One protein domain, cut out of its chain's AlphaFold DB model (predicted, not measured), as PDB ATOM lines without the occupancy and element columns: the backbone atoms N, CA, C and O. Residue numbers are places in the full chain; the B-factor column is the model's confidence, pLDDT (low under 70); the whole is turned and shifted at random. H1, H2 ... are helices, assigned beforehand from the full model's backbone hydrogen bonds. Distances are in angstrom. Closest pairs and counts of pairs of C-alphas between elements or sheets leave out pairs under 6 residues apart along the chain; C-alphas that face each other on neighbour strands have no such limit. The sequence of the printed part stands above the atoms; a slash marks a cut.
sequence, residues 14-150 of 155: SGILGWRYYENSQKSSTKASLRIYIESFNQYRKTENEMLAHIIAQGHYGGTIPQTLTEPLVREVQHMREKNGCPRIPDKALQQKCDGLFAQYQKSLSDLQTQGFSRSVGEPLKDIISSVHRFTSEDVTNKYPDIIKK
ATOM      1  N   SER A  14     139.696 128.115 133.203       52.66
ATOM      2  CA  SER A  14     140.284 128.933 132.125       52.66
ATOM      3  C   SER A  14     139.286 129.951 131.564       52.66
ATOM      4  O   SER A  14     139.647 131.103 131.337       52.66
ATOM      5  N   GLY A  15     138.020 129.555 131.400       56.75
ATOM      6  CA  GLY A  15     136.935 130.444 130.982       56.75
ATOM      7  C   GLY A  15     136.617 131.526 132.017       56.75
ATOM      8  O   GLY A  15     136.474 132.691 131.657       56.75
ATOM      9  N   ILE A  16     136.581 131.183 133.309       60.34
ATOM     10  CA  ILE A  16     136.332 132.147 134.399       60.34
ATOM     11  C   ILE A  16     137.521 133.103 134.583       60.34
ATOM     12  O   ILE A  16     137.322 134.302 134.786       60.34
ATOM     13  N   LEU A  17     138.759 132.604 134.496       59.00
ATOM     14  CA  LEU A  17     139.973 133.428 134.534       59.00
ATOM     15  C   LEU A  17     140.053 134.362 133.319       59.00
ATOM     16  O   LEU A  17     140.338 135.545 133.492       59.00
ATOM     17  N   GLY A  18     139.728 133.869 132.120       61.38
ATOM     18  CA  GLY A  18     139.632 134.680 130.903       61.38
ATOM     19  C   GLY A  18     138.551 135.760 130.994       61.38
ATOM     20  O   GLY A  18     138.808 136.911 130.644       61.38
ATOM     21  N   TRP A  19     137.379 135.436 131.548       60.91
ATOM     22  CA  TRP A  19     136.288 136.392 131.761       60.91
ATOM     23  C   TRP A  19     136.656 137.474 132.783       60.91
ATOM     24  O   TRP A  19     136.477 138.662 132.528       60.91
ATOM     25  N   ARG A  20     137.257 137.091 133.917       62.31
ATOM     26  CA  ARG A  20     137.748 138.048 134.923       62.31
ATOM     27  C   ARG A  20     138.875 138.928 134.387       62.31
ATOM     28  O   ARG A  20     138.932 140.109 134.720       62.31
ATOM     29  N   TYR A  21     139.762 138.381 133.555       65.25
ATOM     30  CA  TYR A  21     140.809 139.153 132.888       65.25
ATOM     31  C   TYR A  21     140.220 140.146 131.873       65.25
ATOM     32  O   TYR A  21     140.623 141.310 131.834       65.25
ATOM     33  N   TYR A  22     139.214 139.728 131.103       61.28
ATOM     34  CA  TYR A  22     138.490 140.595 130.175       61.28
ATOM     35  C   TYR A  22     137.757 141.731 130.906       61.28
ATOM     36  O   TYR A  22     137.939 142.899 130.566       61.28
ATOM     37  N   GLU A  23     137.024 141.429 131.979       63.94
ATOM     38  CA  GLU A  23     136.364 142.449 132.803       63.94
ATOM     39  C   GLU A  23     137.366 143.416 133.449       63.94
ATOM     40  O   GLU A  23     137.149 144.629 133.449       63.94
ATOM     41  N   ASN A  24     138.487 142.911 133.974       67.12
ATOM     42  CA  ASN A  24     139.519 143.759 134.570       67.12
ATOM     43  C   ASN A  24     140.223 144.638 133.531       67.12
ATOM     44  O   ASN A  24     140.512 145.802 133.819       67.12
ATOM     45  N   SER A  25     140.478 144.126 132.326       66.38
ATOM     46  CA  SER A  25     141.092 144.913 131.252       66.38
ATOM     47  C   SER A  25     140.144 146.003 130.734       66.38
ATOM     48  O   SER A  25     140.574 147.149 130.592       66.38
ATOM     49  N   GLN A  26     138.844 145.716 130.578       70.25
ATOM     50  CA  GLN A  26     137.828 146.732 130.275       70.25
ATOM     51  C   GLN A  26     137.733 147.804 131.366       70.25
ATOM     52  O   GLN A  26     137.732 148.998 131.056       70.25
ATOM     53  N   LYS A  27     137.686 147.408 132.645       72.25
ATOM     54  CA  LYS A  27     137.643 148.357 133.770       72.25
ATOM     55  C   LYS A  27     138.884 149.247 133.801       72.25
ATOM     56  O   LYS A  27     138.767 150.455 133.996       72.25
ATOM     57  N   SER A  28     140.064 148.673 133.557       73.12
ATOM     58  CA  SER A  28     141.323 149.419 133.474       73.12
ATOM     59  C   SER A  28     141.326 150.412 132.302       73.12
ATOM     60  O   SER A  28     141.657 151.583 132.484       73.12
ATOM     61  N   SER A  29     140.867 149.985 131.122       79.69
ATOM     62  CA  SER A  29     140.758 150.832 129.923       79.69
ATOM     63  C   SER A  29     139.759 151.986 130.098       79.69
ATOM     64  O   SER A  29     140.056 153.134 129.758       79.69
ATOM     65  N   THR A  30     138.607 151.701 130.708       83.19
ATOM     66  CA  THR A  30     137.573 152.687 131.068       83.19
ATOM     67  C   THR A  30     138.142 153.728 132.027       83.19
ATOM     68  O   THR A  30     138.003 154.929 131.806       83.19
ATOM     69  N   LYS A  31     138.851 153.273 133.068       84.69
ATOM     70  CA  LYS A  31     139.487 154.146 134.055       84.69
ATOM     71  C   LYS A  31     140.559 155.037 133.434       84.69
ATOM     72  O   LYS A  31     140.585 156.227 133.725       84.69
ATOM     73  N   ALA A  32     141.425 154.485 132.585       86.12
ATOM     74  CA  ALA A  32     142.452 155.259 131.892       86.12
ATOM     75  C   ALA A  32     141.837 156.314 130.961       86.12
ATOM     76  O   ALA A  32     142.290 157.454 130.947       86.12
ATOM     77  N   SER A  33     140.773 155.960 130.234       89.38
ATOM     78  CA  SER A  33     140.082 156.892 129.336       89.38
ATOM     79  C   SER A  33     139.425 158.038 130.107       89.38
ATOM     80  O   SER A  33     139.671 159.199 129.796       89.38
ATOM     81  N   LEU A  34     138.676 157.733 131.170       90.00
ATOM     82  CA  LEU A  34     138.056 158.759 132.013       90.00
ATOM     83  C   LEU A  34     139.085 159.635 132.736       90.00
ATOM     84  O   LEU A  34     138.830 160.815 132.939       90.00
ATOM     85  N   ARG A  35     140.258 159.097 133.087       89.38
ATOM     86  CA  ARG A  35     141.343 159.906 133.652       89.38
ATOM     87  C   ARG A  35     141.820 160.973 132.668       89.38
ATOM     88  O   ARG A  35     141.884 162.135 133.043       89.38
ATOM     89  N   ILE A  36     142.073 160.582 131.416       91.56
ATOM     90  CA  ILE A  36     142.470 161.509 130.342       91.56
ATOM     91  C   ILE A  36     141.390 162.576 130.136       91.56
ATOM     92  O   ILE A  36     141.707 163.755 130.046       91.56
ATOM     93  N   TYR A  37     140.114 162.175 130.130       93.25
ATOM     94  CA  TYR A  37     138.996 163.115 130.038       93.25
ATOM     95  C   TYR A  37     139.016 164.165 131.159       93.25
ATOM     96  O   TYR A  37     138.884 165.354 130.882       93.25
ATOM     97  N   ILE A  38     139.192 163.740 132.414       91.00
ATOM     98  CA  ILE A  38     139.224 164.652 133.568       91.00
ATOM     99  C   ILE A  38     140.455 165.560 133.532       91.00
ATOM    100  O   ILE A  38     140.343 166.740 133.848       91.00
ATOM    101  N   GLU A  39     141.610 165.052 133.105       91.25
ATOM    102  CA  GLU A  39     142.815 165.865 132.903       91.25
ATOM    103  C   GLU A  39     142.578 166.962 131.855       91.25
ATOM    104  O   GLU A  39     142.839 168.135 132.129       91.25
ATOM    105  N   SER A  40     142.002 166.614 130.699       93.31
ATOM    106  CA  SER A  40     141.618 167.589 129.671       93.31
ATOM    107  C   SER A  40     140.571 168.582 130.184       93.31
ATOM    108  O   SER A  40     140.692 169.779 129.936       93.31
ATOM    109  N   PHE A  41     139.580 168.122 130.953       92.88
ATOM    110  CA  PHE A  41     138.563 168.999 131.535       92.88
ATOM    111  C   PHE A  41     139.164 169.995 132.536       92.88
ATOM    112  O   PHE A  41     138.836 171.178 132.503       92.88
ATOM    113  N   ASN A  42     140.079 169.549 133.397       91.56
ATOM    114  CA  ASN A  42     140.745 170.414 134.369       91.56
ATOM    115  C   ASN A  42     141.614 171.479 133.685       91.56
ATOM    116  O   ASN A  42     141.633 172.629 134.128       91.56
ATOM    117  N   GLN A  43     142.299 171.113 132.598       92.56
ATOM    118  CA  GLN A  43     143.077 172.048 131.784       92.56
ATOM    119  C   GLN A  43     142.175 173.117 131.150       92.56
ATOM    120  O   GLN A  43     142.416 174.310 131.342       92.56
ATOM    121  N   TYR A  44     141.092 172.699 130.488       94.12
ATOM    122  CA  TYR A  44     140.076 173.604 129.939       94.12
ATOM    123  C   TYR A  44     139.534 174.559 131.011       94.12
ATOM    124  O   TYR A  44     139.497 175.774 130.810       94.12
ATOM    125  N   ARG A  45     139.169 174.026 132.180       93.19
ATOM    126  CA  ARG A  45     138.586 174.802 133.275       93.19
ATOM    127  C   ARG A  45     139.549 175.850 133.827       93.19
ATOM    128  O   ARG A  45     139.129 176.949 134.177       93.19
ATOM    129  N   LYS A  46     140.845 175.537 133.892       93.25
ATOM    130  CA  LYS A  46     141.870 176.507 134.292       93.25
ATOM    131  C   LYS A  46     141.873 177.714 133.352       93.25
ATOM    132  O   LYS A  46     141.832 178.845 133.824       93.25
ATOM    133  N   THR A  47     141.880 177.472 132.044       92.69
ATOM    134  CA  THR A  47     141.844 178.535 131.033       92.69
ATOM    135  C   THR A  47     140.521 179.301 131.050       92.69
ATOM    136  O   THR A  47     140.508 180.522 130.910       92.69
ATOM    137  N   GLU A  48     139.401 178.619 131.282       94.75
ATOM    138  CA  GLU A  48     138.102 179.277 131.427       94.75
ATOM    139  C   GLU A  48     138.069 180.234 132.623       94.75
ATOM    140  O   GLU A  48     137.573 181.354 132.498       94.75
ATOM    141  N   ASN A  49     138.638 179.830 133.761       93.19
ATOM    142  CA  ASN A  49     138.687 180.663 134.960       93.19
ATOM    143  C   ASN A  49     139.428 181.987 134.721       93.19
ATOM    144  O   ASN A  49     139.033 183.010 135.279       93.19
ATOM    145  N   GLU A  50     140.460 182.002 133.874       91.75
ATOM    146  CA  GLU A  50     141.167 183.233 133.496       91.75
ATOM    147  C   GLU A  50     140.248 184.196 132.723       91.75
ATOM    148  O   GLU A  50     140.212 185.395 133.011       91.75
ATOM    149  N   MET A  51     139.437 183.676 131.792       91.38
ATOM    150  CA  MET A  51     138.438 184.475 131.075       91.38
ATOM    151  C   MET A  51     137.321 184.956 132.012       91.38
ATOM    152  O   MET A  51     136.940 186.127 131.967       91.38
ATOM    153  N   LEU A  52     136.799 184.081 132.874       90.19
ATOM    154  CA  LEU A  52     135.741 184.427 133.824       90.19
ATOM    155  C   LEU A  52     136.195 185.497 134.817       90.19
ATOM    156  O   LEU A  52     135.442 186.431 135.084       90.19
ATOM    157  N   ALA A  53     137.431 185.414 135.317       89.81
ATOM    158  CA  ALA A  53     138.005 186.438 136.183       89.81
ATOM    159  C   ALA A  53     138.039 187.810 135.490       89.81
ATOM    160  O   ALA A  53     137.708 188.818 136.111       89.81
ATOM    161  N   HIS A  54     138.366 187.849 134.194       88.88
ATOM    162  CA  HIS A  54     138.326 189.081 133.407       88.88
ATOM    163  C   HIS A  54     136.902 189.634 133.249       88.88
ATOM    164  O   HIS A  54     136.684 190.824 133.470       88.88
ATOM    165  N   ILE A  55     135.928 188.777 132.927       87.19
ATOM    166  CA  ILE A  55     134.512 189.166 132.801       87.19
ATOM    167  C   ILE A  55     133.981 189.735 134.123       87.19
ATOM    168  O   ILE A  55     133.328 190.778 134.147       87.19
ATOM    169  N   ILE A  56     134.281 189.066 135.239       87.06
ATOM    170  CA  ILE A  56     133.869 189.506 136.575       87.06
ATOM    171  C   ILE A  56     134.531 190.842 136.928       87.06
ATOM    172  O   ILE A  56     133.860 191.720 137.465       87.06
ATOM    173  N   ALA A  57     135.813 191.023 136.595       87.19
ATOM    174  CA  ALA A  57     136.531 192.273 136.832       87.19
ATOM    175  C   ALA A  57     135.979 193.448 136.005       87.19
ATOM    176  O   ALA A  57     135.971 194.574 136.495       87.19
ATOM    177  N   GLN A  58     135.492 193.199 134.783       85.25
ATOM    178  CA  GLN A  58     134.755 194.203 134.005       85.25
ATOM    179  C   GLN A  58     133.432 194.590 134.680       85.25
ATOM    180  O   GLN A  58     133.050 195.755 134.658       85.25
ATOM    181  N   GLY A  59     132.731 193.634 135.298       79.44
ATOM    182  CA  GLY A  59     131.568 193.899 136.153       79.44
ATOM    183  C   GLY A  59     130.307 194.395 135.431       79.44
ATOM    184  O   GLY A  59     129.292 194.642 136.082       79.44
ATOM    185  N   HIS A  60     130.329 194.530 134.103       79.81
ATOM    186  CA  HIS A  60     129.179 194.921 133.291       79.81
ATOM    187  C   HIS A  60     129.229 194.293 131.890       79.81
ATOM    188  O   HIS A  60     130.280 193.875 131.411       79.81
ATOM    189  N   TYR A  61     128.077 194.244 131.214       82.12
ATOM    190  CA  TYR A  61     128.026 193.926 129.784       82.12
ATOM    191  C   TYR A  61     128.568 195.094 128.951       82.12
ATOM    192  O   TYR A  61     128.421 196.257 129.326       82.12
ATOM    193  N   GLY A  62     129.133 194.782 127.790       73.06
ATOM    194  CA  GLY A  62     129.734 195.740 126.869       73.06
ATOM    195  C   GLY A  62     131.260 195.723 126.938       73.06
ATOM    196  O   GLY A  62     131.846 195.710 128.014       73.06
ATOM    197  N   GLY A  63     131.895 195.728 125.765       79.19
ATOM    198  CA  GLY A  63     133.346 195.631 125.613       79.19
ATOM    199  C   GLY A  63     133.778 194.386 124.841       79.19
ATOM    200  O   GLY A  63     132.984 193.491 124.541       79.19
ATOM    201  N   THR A  64     135.058 194.350 124.490       82.62
ATOM    202  CA  THR A  64     135.707 193.186 123.888       82.62
ATOM    203  C   THR A  64     136.501 192.450 124.957       82.62
ATOM    204  O   THR A  64     137.116 193.070 125.825       82.62
ATOM    205  N   ILE A  65     136.486 191.119 124.901       86.38
ATOM    206  CA  ILE A  65     137.380 190.303 125.721       86.38
ATOM    207  C   ILE A  65     138.691 190.142 124.944       86.38
ATOM    208  O   ILE A  65     138.640 189.801 123.757       86.38
ATOM    209  N   PRO A  66     139.858 190.375 125.569       87.81
ATOM    210  CA  PRO A  66     141.147 190.206 124.914       87.81
ATOM    211  C   PRO A  66     141.284 188.845 124.222       87.81
ATOM    212  O   PRO A  66     140.961 187.799 124.792       87.81
ATOM    213  N   GLN A  67     141.824 188.842 123.000       88.50
ATOM    214  CA  GLN A  67     142.112 187.604 122.260       88.50
ATOM    215  C   GLN A  67     143.078 186.687 123.016       88.50
ATOM    216  O   GLN A  67     142.944 185.468 122.962       88.50
ATOM    217  N   THR A  68     143.977 187.270 123.810       90.75
ATOM    218  CA  THR A  68     144.890 186.538 124.695       90.75
ATOM    219  C   THR A  68     144.172 185.664 125.726       90.75
ATOM    220  O   THR A  68     144.782 184.719 126.212       90.75
ATOM    221  N   LEU A  69     142.900 185.941 126.038       89.62
ATOM    222  CA  LEU A  69     142.064 185.136 126.936       89.62
ATOM    223  C   LEU A  69     141.096 184.222 126.172       89.62
ATOM    224  O   LEU A  69     140.861 183.090 126.586       89.62
ATOM    225  N   THR A  70     140.546 184.683 125.043       89.81
ATOM    226  CA  THR A  70     139.549 183.903 124.288       89.81
ATOM    227  C   THR A  70     140.171 182.822 123.404       89.81
ATOM    228  O   THR A  70     139.636 181.719 123.338       89.81
ATOM    229  N   GLU A  71     141.305 183.076 122.744       92.25
ATOM    230  CA  GLU A  71     141.927 182.086 121.854       92.25
ATOM    231  C   GLU A  71     142.411 180.820 122.571       92.25
ATOM    232  O   GLU A  71     142.165 179.727 122.049       92.25
ATOM    233  N   PRO A  72     143.084 180.899 123.740       94.06
ATOM    234  CA  PRO A  72     143.429 179.697 124.486       94.06
ATOM    235  C   PRO A  72     142.185 178.885 124.839       94.06
ATOM    236  O   PRO A  72     142.171 177.677 124.623       94.06
ATOM    237  N   LEU A  73     141.112 179.545 125.284       94.31
ATOM    238  CA  LEU A  73     139.875 178.864 125.647       94.31
ATOM    239  C   LEU A  73     139.207 178.186 124.446       94.31
ATOM    240  O   LEU A  73     138.748 177.054 124.565       94.31
ATOM    241  N   VAL A  74     139.197 178.830 123.275       94.25
ATOM    242  CA  VAL A  74     138.700 178.214 122.033       94.25
ATOM    243  C   VAL A  74     139.490 176.947 121.697       94.25
ATOM    244  O   VAL A  74     138.888 175.938 121.327       94.25
ATOM    245  N   ARG A  75     140.821 176.966 121.856       94.75
ATOM    246  CA  ARG A  75     141.662 175.778 121.641       94.75
ATOM    247  C   ARG A  75     141.348 174.665 122.636       94.75
ATOM    248  O   ARG A  75     141.245 173.516 122.221       94.75
ATOM    249  N   GLU A  76     141.155 174.991 123.909       95.31
ATOM    250  CA  GLU A  76     140.804 174.002 124.934       95.31
ATOM    251  C   GLU A  76     139.396 173.421 124.720       95.31
ATOM    252  O   GLU A  76     139.205 172.209 124.795       95.31
ATOM    253  N   VAL A  77     138.408 174.246 124.352       95.50
ATOM    254  CA  VAL A  77     137.059 173.785 123.976       95.50
ATOM    255  C   VAL A  77     137.110 172.871 122.752       95.50
ATOM    256  O   VAL A  77     136.458 171.828 122.737       95.50
ATOM    257  N   GLN A  78     137.917 173.209 121.745       95.44
ATOM    258  CA  GLN A  78     138.146 172.344 120.588       95.44
ATOM    259  C   GLN A  78     138.827 171.029 121.004       95.44
ATOM    260  O   GLN A  78     138.378 169.953 120.608       95.44
ATOM    261  N   HIS A  79     139.844 171.087 121.867       95.19
ATOM    262  CA  HIS A  79     140.519 169.905 122.403       95.19
ATOM    263  C   HIS A  79     139.554 168.975 123.153       95.19
ATOM    264  O   HIS A  79     139.623 167.751 123.005       95.19
ATOM    265  N   MET A  80     138.599 169.545 123.893       96.56
ATOM    266  CA  MET A  80     137.548 168.787 124.572       96.56
ATOM    267  C   MET A  80     136.616 168.047 123.609       96.56
ATOM    268  O   MET A  80     136.042 167.029 123.986       96.56
ATOM    269  N   ARG A  81     136.475 168.485 122.358       95.62
ATOM    270  CA  ARG A  81     135.695 167.764 121.334       95.62
ATOM    271  C   ARG A  81     136.506 166.681 120.622       95.62
ATOM    272  O   ARG A  81     135.948 165.781 119.998       95.62
ATOM    273  N   GLU A  82     137.826 166.754 120.726       94.31
ATOM    274  CA  GLU A  82     138.766 165.866 120.055       94.31
ATOM    275  C   GLU A  82     139.152 164.655 120.911       94.31
ATOM    276  O   GLU A  82     138.574 164.372 121.957       94.31
ATOM    277  N   LYS A  83     140.152 163.897 120.446       85.25
ATOM    278  CA  LYS A  83     140.539 162.569 120.935       85.25
ATOM    279  C   LYS A  83     140.664 162.441 122.458       85.25
ATOM    280  O   LYS A  83     140.479 161.333 122.950       85.25
ATOM    281  N   ASN A  84     141.017 163.490 123.197       90.56
ATOM    282  CA  ASN A  84     141.270 163.405 124.639       90.56
ATOM    283  C   ASN A  84     140.124 163.927 125.523       90.56
ATOM    284  O   ASN A  84     140.130 163.637 126.713       90.56
ATOM    285  N   GLY A  85     139.108 164.588 124.960       94.06
ATOM    286  CA  GLY A  85     137.936 165.042 125.710       94.06
ATOM    287  C   GLY A  85     136.746 164.086 125.607       94.06
ATOM    288  O   GLY A  85     136.839 162.918 125.983       94.06
ATOM    289  N   CYS A  86     135.609 164.560 125.096       95.25
ATOM    290  CA  CYS A  86     134.336 163.841 125.002       95.25
ATOM    291  C   CYS A  86     134.434 162.401 124.458       95.25
ATOM    292  O   CYS A  86     133.804 161.517 125.040       95.25
ATOM    293  N   PRO A  87     135.232 162.090 123.413       95.38
ATOM    294  CA  PRO A  87     135.418 160.722 122.922       95.38
ATOM    295  C   PRO A  87     136.001 159.732 123.935       95.38
ATOM    296  O   PRO A  87     135.931 158.524 123.711       95.38
ATOM    297  N   ARG A  88     136.595 160.213 125.032       93.44
ATOM    298  CA  ARG A  88     137.105 159.372 126.119       93.44
ATOM    299  C   ARG A  88     136.034 158.953 127.118       93.44
ATOM    300  O   ARG A  88     136.310 158.076 127.937       93.44
ATOM    301  N   ILE A  89     134.836 159.530 127.044       92.94
ATOM    302  CA  ILE A  89     133.688 159.097 127.838       92.94
ATOM    303  C   ILE A  89     133.178 157.769 127.253       92.94
ATOM    304  O   ILE A  89     132.760 157.739 126.096       92.94
ATOM    305  N   PRO A  90     133.208 156.659 128.014       90.88
ATOM    306  CA  PRO A  90     132.864 155.340 127.478       90.88
ATOM    307  C   PRO A  90     131.377 155.184 127.133       90.88
ATOM    308  O   PRO A  90     131.022 154.472 126.194       90.88
ATOM    309  N   ASP A  91     130.498 155.830 127.902       92.75
ATOM    310  CA  ASP A  91     129.057 155.825 127.658       92.75
ATOM    311  C   ASP A  91     128.712 156.702 126.447       92.75
ATOM    312  O   ASP A  91     129.014 157.894 126.414       92.75
ATOM    313  N   LYS A  92     128.059 156.105 125.445       93.19
ATOM    314  CA  LYS A  92     127.730 156.766 124.175       93.19
ATOM    315  C   LYS A  92     126.755 157.933 124.328       93.19
ATOM    316  O   LYS A  92     126.898 158.917 123.606       93.19
ATOM    317  N   ALA A  93     125.788 157.837 125.238       94.69
ATOM    318  CA  ALA A  93     124.816 158.904 125.450       94.69
ATOM    319  C   ALA A  93     125.483 160.103 126.138       94.69
ATOM    320  O   ALA A  93     125.294 161.244 125.718       94.69
ATOM    321  N   LEU A  94     126.336 159.844 127.135       95.00
ATOM    322  CA  LEU A  94     127.145 160.888 127.767       95.00
ATOM    323  C   LEU A  94     128.166 161.489 126.792       95.00
ATOM    324  O   LEU A  94     128.338 162.703 126.777       95.00
ATOM    325  N   GLN A  95     128.793 160.678 125.937       95.50
ATOM    326  CA  GLN A  95     129.689 161.156 124.882       95.50
ATOM    327  C   GLN A  95     128.972 162.140 123.943       95.50
ATOM    328  O   GLN A  95     129.494 163.221 123.675       95.50
ATOM    329  N   GLN A  96     127.777 161.787 123.456       96.12
ATOM    330  CA  GLN A  96     126.976 162.654 122.582       96.12
ATOM    331  C   GLN A  96     126.546 163.941 123.288       96.12
ATOM    332  O   GLN A  96     126.625 165.021 122.705       96.12
ATOM    333  N   LYS A  97     126.131 163.841 124.556       96.75
ATOM    334  CA  LYS A  97     125.784 165.009 125.370       96.75
ATOM    335  C   LYS A  97     126.984 165.941 125.553       96.75
ATOM    336  O   LYS A  97     126.835 167.146 125.382       96.75
ATOM    337  N   CYS A  98     128.163 165.387 125.839       96.75
ATOM    338  CA  CYS A  98     129.409 166.140 125.953       96.75
ATOM    339  C   CYS A  98     129.728 166.896 124.657       96.75
ATOM    340  O   CYS A  98     129.900 168.112 124.696       96.75
ATOM    341  N   ASP A  99     129.745 166.213 123.506       96.19
ATOM    342  CA  ASP A  99     130.041 166.873 122.225       96.19
ATOM    343  C   ASP A  99     129.009 167.964 121.901       96.19
ATOM    344  O   ASP A  99     129.382 169.063 121.497       96.19
ATOM    345  N   GLY A 100     127.723 167.721 122.175       97.06
ATOM    346  CA  GLY A 100     126.670 168.722 121.994       97.06
ATOM    347  C   GLY A 100     126.843 169.970 122.866       97.06
ATOM    348  O   GLY A 100     126.569 171.079 122.405       97.06
ATOM    349  N   LEU A 101     127.311 169.814 124.108       97.44
ATOM    350  CA  LEU A 101     127.603 170.938 125.001       97.44
ATOM    351  C   LEU A 101     128.828 171.727 124.526       97.44
ATOM    352  O   LEU A 101     128.756 172.946 124.382       97.44
ATOM    353  N   PHE A 102     129.935 171.051 124.213       96.81
ATOM    354  CA  PHE A 102     131.144 171.736 123.754       96.81
ATOM    355  C   PHE A 102     130.989 172.348 122.353       96.81
ATOM    356  O   PHE A 102     131.590 173.383 122.079       96.81
ATOM    357  N   ALA A 103     130.138 171.794 121.484       96.38
ATOM    358  CA  ALA A 103     129.784 172.419 120.208       96.38
ATOM    359  C   ALA A 103     128.989 173.723 120.401       96.38
ATOM    360  O   ALA A 103     129.266 174.724 119.739       96.38
ATOM    361  N   GLN A 104     128.024 173.734 121.330       96.19
ATOM    362  CA  GLN A 104     127.302 174.956 121.702       96.19
ATOM    363  C   GLN A 104     128.247 175.988 122.311       96.19
ATOM    364  O   GLN A 104     128.188 177.159 121.947       96.19
ATOM    365  N   TYR A 105     129.163 175.549 123.171       96.00
ATOM    366  CA  TYR A 105     130.122 176.450 123.785       96.00
ATOM    367  C   TYR A 105     131.071 177.059 122.743       96.00
ATOM    368  O   TYR A 105     131.267 178.272 122.701       96.00
ATOM    369  N   GLN A 106     131.590 176.255 121.816       94.62
ATOM    370  CA  GLN A 106     132.410 176.759 120.716       94.62
ATOM    371  C   GLN A 106     131.685 177.843 119.907       94.62
ATOM    372  O   GLN A 106     132.291 178.854 119.549       94.62
ATOM    373  N   LYS A 107     130.377 177.674 119.669       93.56
ATOM    374  CA  LYS A 107     129.549 178.707 119.043       93.56
ATOM    375  C   LYS A 107     129.469 179.970 119.908       93.56
ATOM    376  O   LYS A 107     129.738 181.050 119.394       93.56
ATOM    377  N   SER A 108     129.180 179.848 121.204       93.00
ATOM    378  CA  SER A 108     129.127 181.000 122.119       93.00
ATOM    379  C   SER A 108     130.452 181.766 122.192       93.00
ATOM    380  O   SER A 108     130.440 182.992 122.267       93.00
ATOM    381  N   LEU A 109     131.596 181.078 122.122       92.62
ATOM    382  CA  LEU A 109     132.909 181.729 122.052       92.62
ATOM    383  C   LEU A 109     133.130 182.454 120.719       92.62
ATOM    384  O   LEU A 109     133.723 183.531 120.701       92.62
ATOM    385  N   SER A 110     132.631 181.910 119.610       92.00
ATOM    386  CA  SER A 110     132.673 182.593 118.313       92.00
ATOM    387  C   SER A 110     131.778 183.840 118.295       92.00
ATOM    388  O   SER A 110     132.197 184.900 117.823       92.00
ATOM    389  N   ASP A 111     130.581 183.751 118.878       91.62
ATOM    390  CA  ASP A 111     129.676 184.892 119.050       91.62
ATOM    391  C   ASP A 111     130.328 185.977 119.926       91.62
ATOM    392  O   ASP A 111     130.287 187.159 119.593       91.62
ATOM    393  N   LEU A 112     131.027 185.578 120.990       90.69
ATOM    394  CA  LEU A 112     131.809 186.475 121.844       90.69
ATOM    395  C   LEU A 112     132.941 187.189 121.098       90.69
ATOM    396  O   LEU A 112     133.144 188.386 121.301       90.69
ATOM    397  N   GLN A 113     133.664 186.486 120.227       88.44
ATOM    398  CA  GLN A 113     134.743 187.079 119.431       88.44
ATOM    399  C   GLN A 113     134.228 188.054 118.367       88.44
ATOM    400  O   GLN A 113     134.899 189.037 118.063       88.44
ATOM    401  N   THR A 114     133.053 187.789 117.797       88.81
ATOM    402  CA  THR A 114     132.493 188.576 116.689       88.81
ATOM    403  C   THR A 114     131.644 189.756 117.157       88.81
ATOM    404  O   THR A 114     131.709 190.829 116.564       88.81
ATOM    405  N   GLN A 115     130.858 189.574 118.219       88.38
ATOM    406  CA  GLN A 115     129.869 190.545 118.699       88.38
ATOM    407  C   GLN A 115     130.286 191.222 120.017       88.38
ATOM    408  O   GLN A 115     129.625 192.161 120.463       88.38
ATOM    409  N   GLY A 116     131.374 190.763 120.646       87.19
ATOM    410  CA  GLY A 116     131.810 191.230 121.961       87.19
ATOM    411  C   GLY A 116     130.933 190.712 123.106       87.19
ATOM    412  O   GLY A 116     129.983 189.949 122.913       87.19
ATOM    413  N   PHE A 117     131.243 191.133 124.335       90.19
ATOM    414  CA  PHE A 117     130.551 190.671 125.542       90.19
ATOM    415  C   PHE A 117     129.255 191.457 125.802       90.19
ATOM    416  O   PHE A 117     129.101 192.170 126.793       90.19
ATOM    417  N   SER A 118     128.307 191.367 124.874       90.69
ATOM    418  CA  SER A 118     126.956 191.915 125.041       90.69
ATOM    419  C   SER A 118     126.077 190.981 125.878       90.69
ATOM    420  O   SER A 118     126.393 189.808 126.058       90.69
ATOM    421  N   ARG A 119     124.927 191.462 126.364       88.38
ATOM    422  CA  ARG A 119     123.996 190.627 127.143       88.38
ATOM    423  C   ARG A 119     123.459 189.430 126.352       88.38
ATOM    424  O   ARG A 119     123.344 188.341 126.902       88.38
ATOM    425  N   SER A 120     123.180 189.615 125.060       89.88
ATOM    426  CA  SER A 120     122.708 188.550 124.165       89.88
ATOM    427  C   SER A 120     123.747 187.456 123.918       89.88
ATOM    428  O   SER A 120     123.371 186.368 123.501       89.88
ATOM    429  N   VAL A 121     125.026 187.725 124.187       89.75
ATOM    430  CA  VAL A 121     126.108 186.733 124.124       89.75
ATOM    431  C   VAL A 121     126.443 186.190 125.513       89.75
ATOM    432  O   VAL A 121     126.600 184.986 125.693       89.75
ATOM    433  N   GLY A 122     126.524 187.069 126.510       88.81
ATOM    434  CA  GLY A 122     126.955 186.729 127.859       88.81
ATOM    435  C   GLY A 122     125.964 185.861 128.635       88.81
ATOM    436  O   GLY A 122     126.407 185.010 129.400       88.81
ATOM    437  N   GLU A 123     124.650 186.023 128.436       89.69
ATOM    438  CA  GLU A 123     123.650 185.153 129.084       89.69
ATOM    439  C   GLU A 123     123.724 183.712 128.533       89.69
ATOM    440  O   GLU A 123     123.954 182.801 129.330       89.69
ATOM    441  N   PRO A 124     123.684 183.465 127.201       90.00
ATOM    442  CA  PRO A 124     123.917 182.118 126.668       90.00
ATOM    443  C   PRO A 124     125.271 181.523 127.065       90.00
ATOM    444  O   PRO A 124     125.356 180.331 127.352       90.00
ATOM    445  N   LEU A 125     126.327 182.347 127.100       91.06
ATOM    446  CA  LEU A 125     127.662 181.925 127.523       91.06
ATOM    447  C   LEU A 125     127.665 181.439 128.981       91.06
ATOM    448  O   LEU A 125     128.229 180.393 129.292       91.06
ATOM    449  N   LYS A 126     127.005 182.164 129.883       90.69
ATOM    450  CA  LYS A 126     126.868 181.766 131.287       90.69
ATOM    451  C   LYS A 126     126.115 180.439 131.430       90.69
ATOM    452  O   LYS A 126     126.552 179.568 132.188       90.69
ATOM    453  N   ASP A 127     125.020 180.268 130.694       92.94
ATOM    454  CA  ASP A 127     124.199 179.054 130.755       92.94
ATOM    455  C   ASP A 127     124.945 177.824 130.227       92.94
ATOM    456  O   ASP A 127     124.868 176.739 130.824       92.94
ATOM    457  N   ILE A 128     125.708 177.975 129.136       95.12
ATOM    458  CA  ILE A 128     126.486 176.862 128.586       95.12
ATOM    459  C   ILE A 128     127.660 176.487 129.491       95.12
ATOM    460  O   ILE A 128     127.871 175.296 129.714       95.12
ATOM    461  N   ILE A 129     128.351 177.465 130.093       93.06
ATOM    462  CA  ILE A 129     129.402 177.214 131.092       93.06
ATOM    463  C   ILE A 129     128.823 176.407 132.254       93.06
ATOM    464  O   ILE A 129     129.310 175.321 132.568       93.06
ATOM    465  N   SER A 130     127.715 176.869 132.841       93.12
ATOM    466  CA  SER A 130     127.053 176.145 133.931       93.12
ATOM    467  C   SER A 130     126.669 174.717 133.523       93.12
ATOM    468  O   SER A 130     126.892 173.768 134.277       93.12
ATOM    469  N   SER A 131     126.154 174.539 132.304       94.56
ATOM    470  CA  SER A 131     125.754 173.230 131.782       94.56
ATOM    471  C   SER A 131     126.931 172.275 131.569       94.56
ATOM    472  O   SER A 131     126.804 171.091 131.881       94.56
ATOM    473  N   VAL A 132     128.070 172.769 131.075       94.62
ATOM    474  CA  VAL A 132     129.303 171.986 130.889       94.62
ATOM    475  C   VAL A 132     129.867 171.532 132.232       94.62
ATOM    476  O   VAL A 132     130.175 170.352 132.403       94.62
ATOM    477  N   HIS A 133     129.944 172.434 133.211       92.31
ATOM    478  CA  HIS A 133     130.418 172.089 134.554       92.31
ATOM    479  C   HIS A 133     129.518 171.067 135.228       92.31
ATOM    480  O   HIS A 133     130.012 170.058 135.729       92.31
ATOM    481  N   ARG A 134     128.202 171.291 135.177       91.69
ATOM    482  CA  ARG A 134     127.207 170.373 135.734       91.69
ATOM    483  C   ARG A 134     127.267 168.996 135.083       91.69
ATOM    484  O   ARG A 134     127.165 167.990 135.772       91.69
ATOM    485  N   PHE A 135     127.464 168.926 133.769       93.69
ATOM    486  CA  PHE A 135     127.624 167.652 133.076       93.69
ATOM    487  C   PHE A 135     128.789 166.834 133.653       93.69
ATOM    488  O   PHE A 135     128.623 165.655 133.967       93.69
ATOM    489  N   THR A 136     129.958 167.448 133.841       87.50
ATOM    490  CA  THR A 136     131.121 166.741 134.388       87.50
ATOM    491  C   THR A 136     130.926 166.392 135.870       87.50
ATOM    492  O   THR A 136     131.173 165.252 136.279       87.50
ATOM    493  N   SER A 137     130.468 167.347 136.688       85.00
ATOM    494  CA  SER A 137     130.346 167.185 138.144       85.00
ATOM    495  C   SER A 137     129.173 166.304 138.575       85.00
ATOM    496  O   SER A 137     129.274 165.635 139.600       85.00
ATOM    497  N   GLU A 138     128.092 166.253 137.798       87.00
ATOM    498  CA  GLU A 138     126.914 165.437 138.093       87.00
ATOM    499  C   GLU A 138     126.854 164.221 137.173       87.00
ATOM    500  O   GLU A 138     127.025 163.101 137.643       87.00
ATOM    501  N   ASP A 139     126.649 164.392 135.867       89.06
ATOM    502  CA  ASP A 139     126.325 163.260 134.988       89.06
ATOM    503  C   ASP A 139     127.475 162.250 134.885       89.06
ATOM    504  O   ASP A 139     127.278 161.045 135.079       89.06
ATOM    505  N   VAL A 140     128.693 162.729 134.606       86.81
ATOM    506  CA  VAL A 140     129.868 161.855 134.470       86.81
ATOM    507  C   VAL A 140     130.262 161.278 135.831       86.81
ATOM    508  O   VAL A 140     130.533 160.081 135.941       86.81
ATOM    509  N   THR A 141     130.243 162.093 136.887       84.94
ATOM    510  CA  THR A 141     130.628 161.661 138.242       84.94
ATOM    511  C   THR A 141     129.635 160.678 138.850       84.94
ATOM    512  O   THR A 141     130.059 159.687 139.440       84.94
ATOM    513  N   ASN A 142     128.330 160.870 138.660       87.06
ATOM    514  CA  ASN A 142     127.307 159.940 139.140       87.06
ATOM    515  C   ASN A 142     127.361 158.602 138.396       87.06
ATOM    516  O   ASN A 142     127.096 157.556 138.988       87.06
ATOM    517  N   LYS A 143     127.735 158.612 137.109       86.94
ATOM    518  CA  LYS A 143     127.917 157.385 136.324       86.94
ATOM    519  C   LYS A 143     129.216 156.651 136.675       86.94
ATOM    520  O   LYS A 143     129.242 155.422 136.638       86.94
ATOM    521  N   TYR A 144     130.276 157.385 137.019       84.75
ATOM    522  CA  TYR A 144     131.616 156.844 137.278       84.75
ATOM    523  C   TYR A 144     132.225 157.310 138.618       84.75
ATOM    524  O   TYR A 144     133.357 157.816 138.647       84.75
ATOM    525  N   PRO A 145     131.531 157.105 139.754       80.31
ATOM    526  CA  PRO A 145     131.908 157.708 141.034       80.31
ATOM    527  C   PRO A 145     133.264 157.208 141.549       80.31
ATOM    528  O   PRO A 145     134.058 157.986 142.081       80.31
ATOM    529  N   ASP A 146     133.571 155.928 141.341       71.69
ATOM    530  CA  ASP A 146     134.796 155.285 141.841       71.69
ATOM    531  C   ASP A 146     136.068 155.723 141.100       71.69
ATOM    532  O   ASP A 146     137.189 155.544 141.588       71.69
ATOM    533  N   ILE A 147     135.900 156.269 139.897       68.75
ATOM    534  CA  ILE A 147     136.995 156.697 139.025       68.75
ATOM    535  C   ILE A 147     137.297 158.176 139.271       68.75
ATOM    536  O   ILE A 147     138.463 158.554 139.392       68.75
ATOM    537  N   ILE A 148     136.255 158.992 139.426       63.69
ATOM    538  CA  ILE A 148     136.394 160.438 139.594       63.69
ATOM    539  C   ILE A 148     136.774 160.823 141.028       63.69
ATOM    540  O   ILE A 148     137.650 161.660 141.200       63.69
ATOM    541  N   LYS A 149     136.283 160.139 142.074       61.44
ATOM    542  CA  LYS A 149     136.701 160.429 143.467       61.44
ATOM    543  C   LYS A 149     138.206 160.255 143.741       61.44
ATOM    544  O   LYS A 149     138.700 160.769 144.736       61.44
ATOM    545  N   LYS A 150     138.938 159.517 142.893       51.97
ATOM    546  CA  LYS A 150     140.404 159.332 142.983       51.97
ATOM    547  C   LYS A 150     141.208 160.273 142.085       51.97
ATOM    548  O   LYS A 150     142.433 160.281 142.168       51.97
TER     549      LYS A 150
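What this domain is: This is residues 14 to 150 of the 155 residues of an uncharacterized protein of Cardiobacterium hominis (strain ATCC 15826 / DSM 8339 / NCTC 10426 / 6573) (UniProt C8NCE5). Four helices, H1 to H4, stand side by side in an up-and-down bundle, each running against the one before it, and the first part of the very long H1, residues 14 to 26, sticks out past one end as a free arm. The short H5 packs on H1, and the side of the bundle between H1 and H4 is looser than the other three. The printed part has 137 residues with five named helices, in the order H1 H2 H3 H4 H5, and no named strand; the class is all helix. The whole is loose, with a radius of gyration of the C-alphas of 17.8 A, and it is a rod spanning 68 by 23 by 22 A.

How they stand to each other: The longest helix, H1, residues 14 to 58, has a kink of 26 degrees near residue 48. With residues 40 to 51 alone it touches H2, residues 67 to 81, at a shallow tilt of 18 degrees, opposite ways; the closest C-alphas, those of Tyr 44 and Glu 76, are 5.1 A apart. H2 touches H3, residues 92 to 115, at a shallow tilt of 19 degrees, opposite ways, with the C-alphas of Arg 81 and Asp 99 closest at 5.8 A. H3 touches H4, residues 119 to 143, at a shallow tilt of 21 degrees, opposite ways, with the C-alphas of Ser 108 and Leu 125 closest at 5.7 A. Each of these three pairs is a helical hairpin. H1 and H4 are near each other, with 14 pairs of C-alphas within 10 A but no pair within 8 A. H1 and H3 are apart, and so are H2 and H4. H5, residues 145 to 148, touches H1 at its residues 31 to 38 alone, the closest C-alphas being those of Lys 31 and Ile 147, 6.1 A apart. H4 and H5 are close but not clearly touching. Every O i to N i+4 pair is within hydrogen-bond range in H1 and H3, against 9 of 11 in H2 and 18 of 21 in H4; H5 is too short for such a pair.

Where its parts are: H1 runs 65.5 A from C-alpha 14 at (140.284, 128.933, 132.125) to C-alpha 58 at (134.755, 194.203, 134.005). H2 measures 20.9 A from first to last C-alpha, H3 34.3 A and H4 34.7 A. H5 measures 5.4 A and ends with C-alpha 148 at (136.394, 160.438, 139.594).

The domain as a whole: The C-alphas of Ser 14 and Gly 62, the two farthest apart, are 67.8 A from each other. Without residues 14 to 26, which stand free, the body spans 48 by 23 by 22 A. The printed part has no cut. The links H3 to H4 and H4 to H5 are tight, those from H1 to H2 and H2 to H3 are short, and no link is long. The mean pLDDT of the printed part is 86.8; residues 14 to 25 and 147 to 150 are under 70.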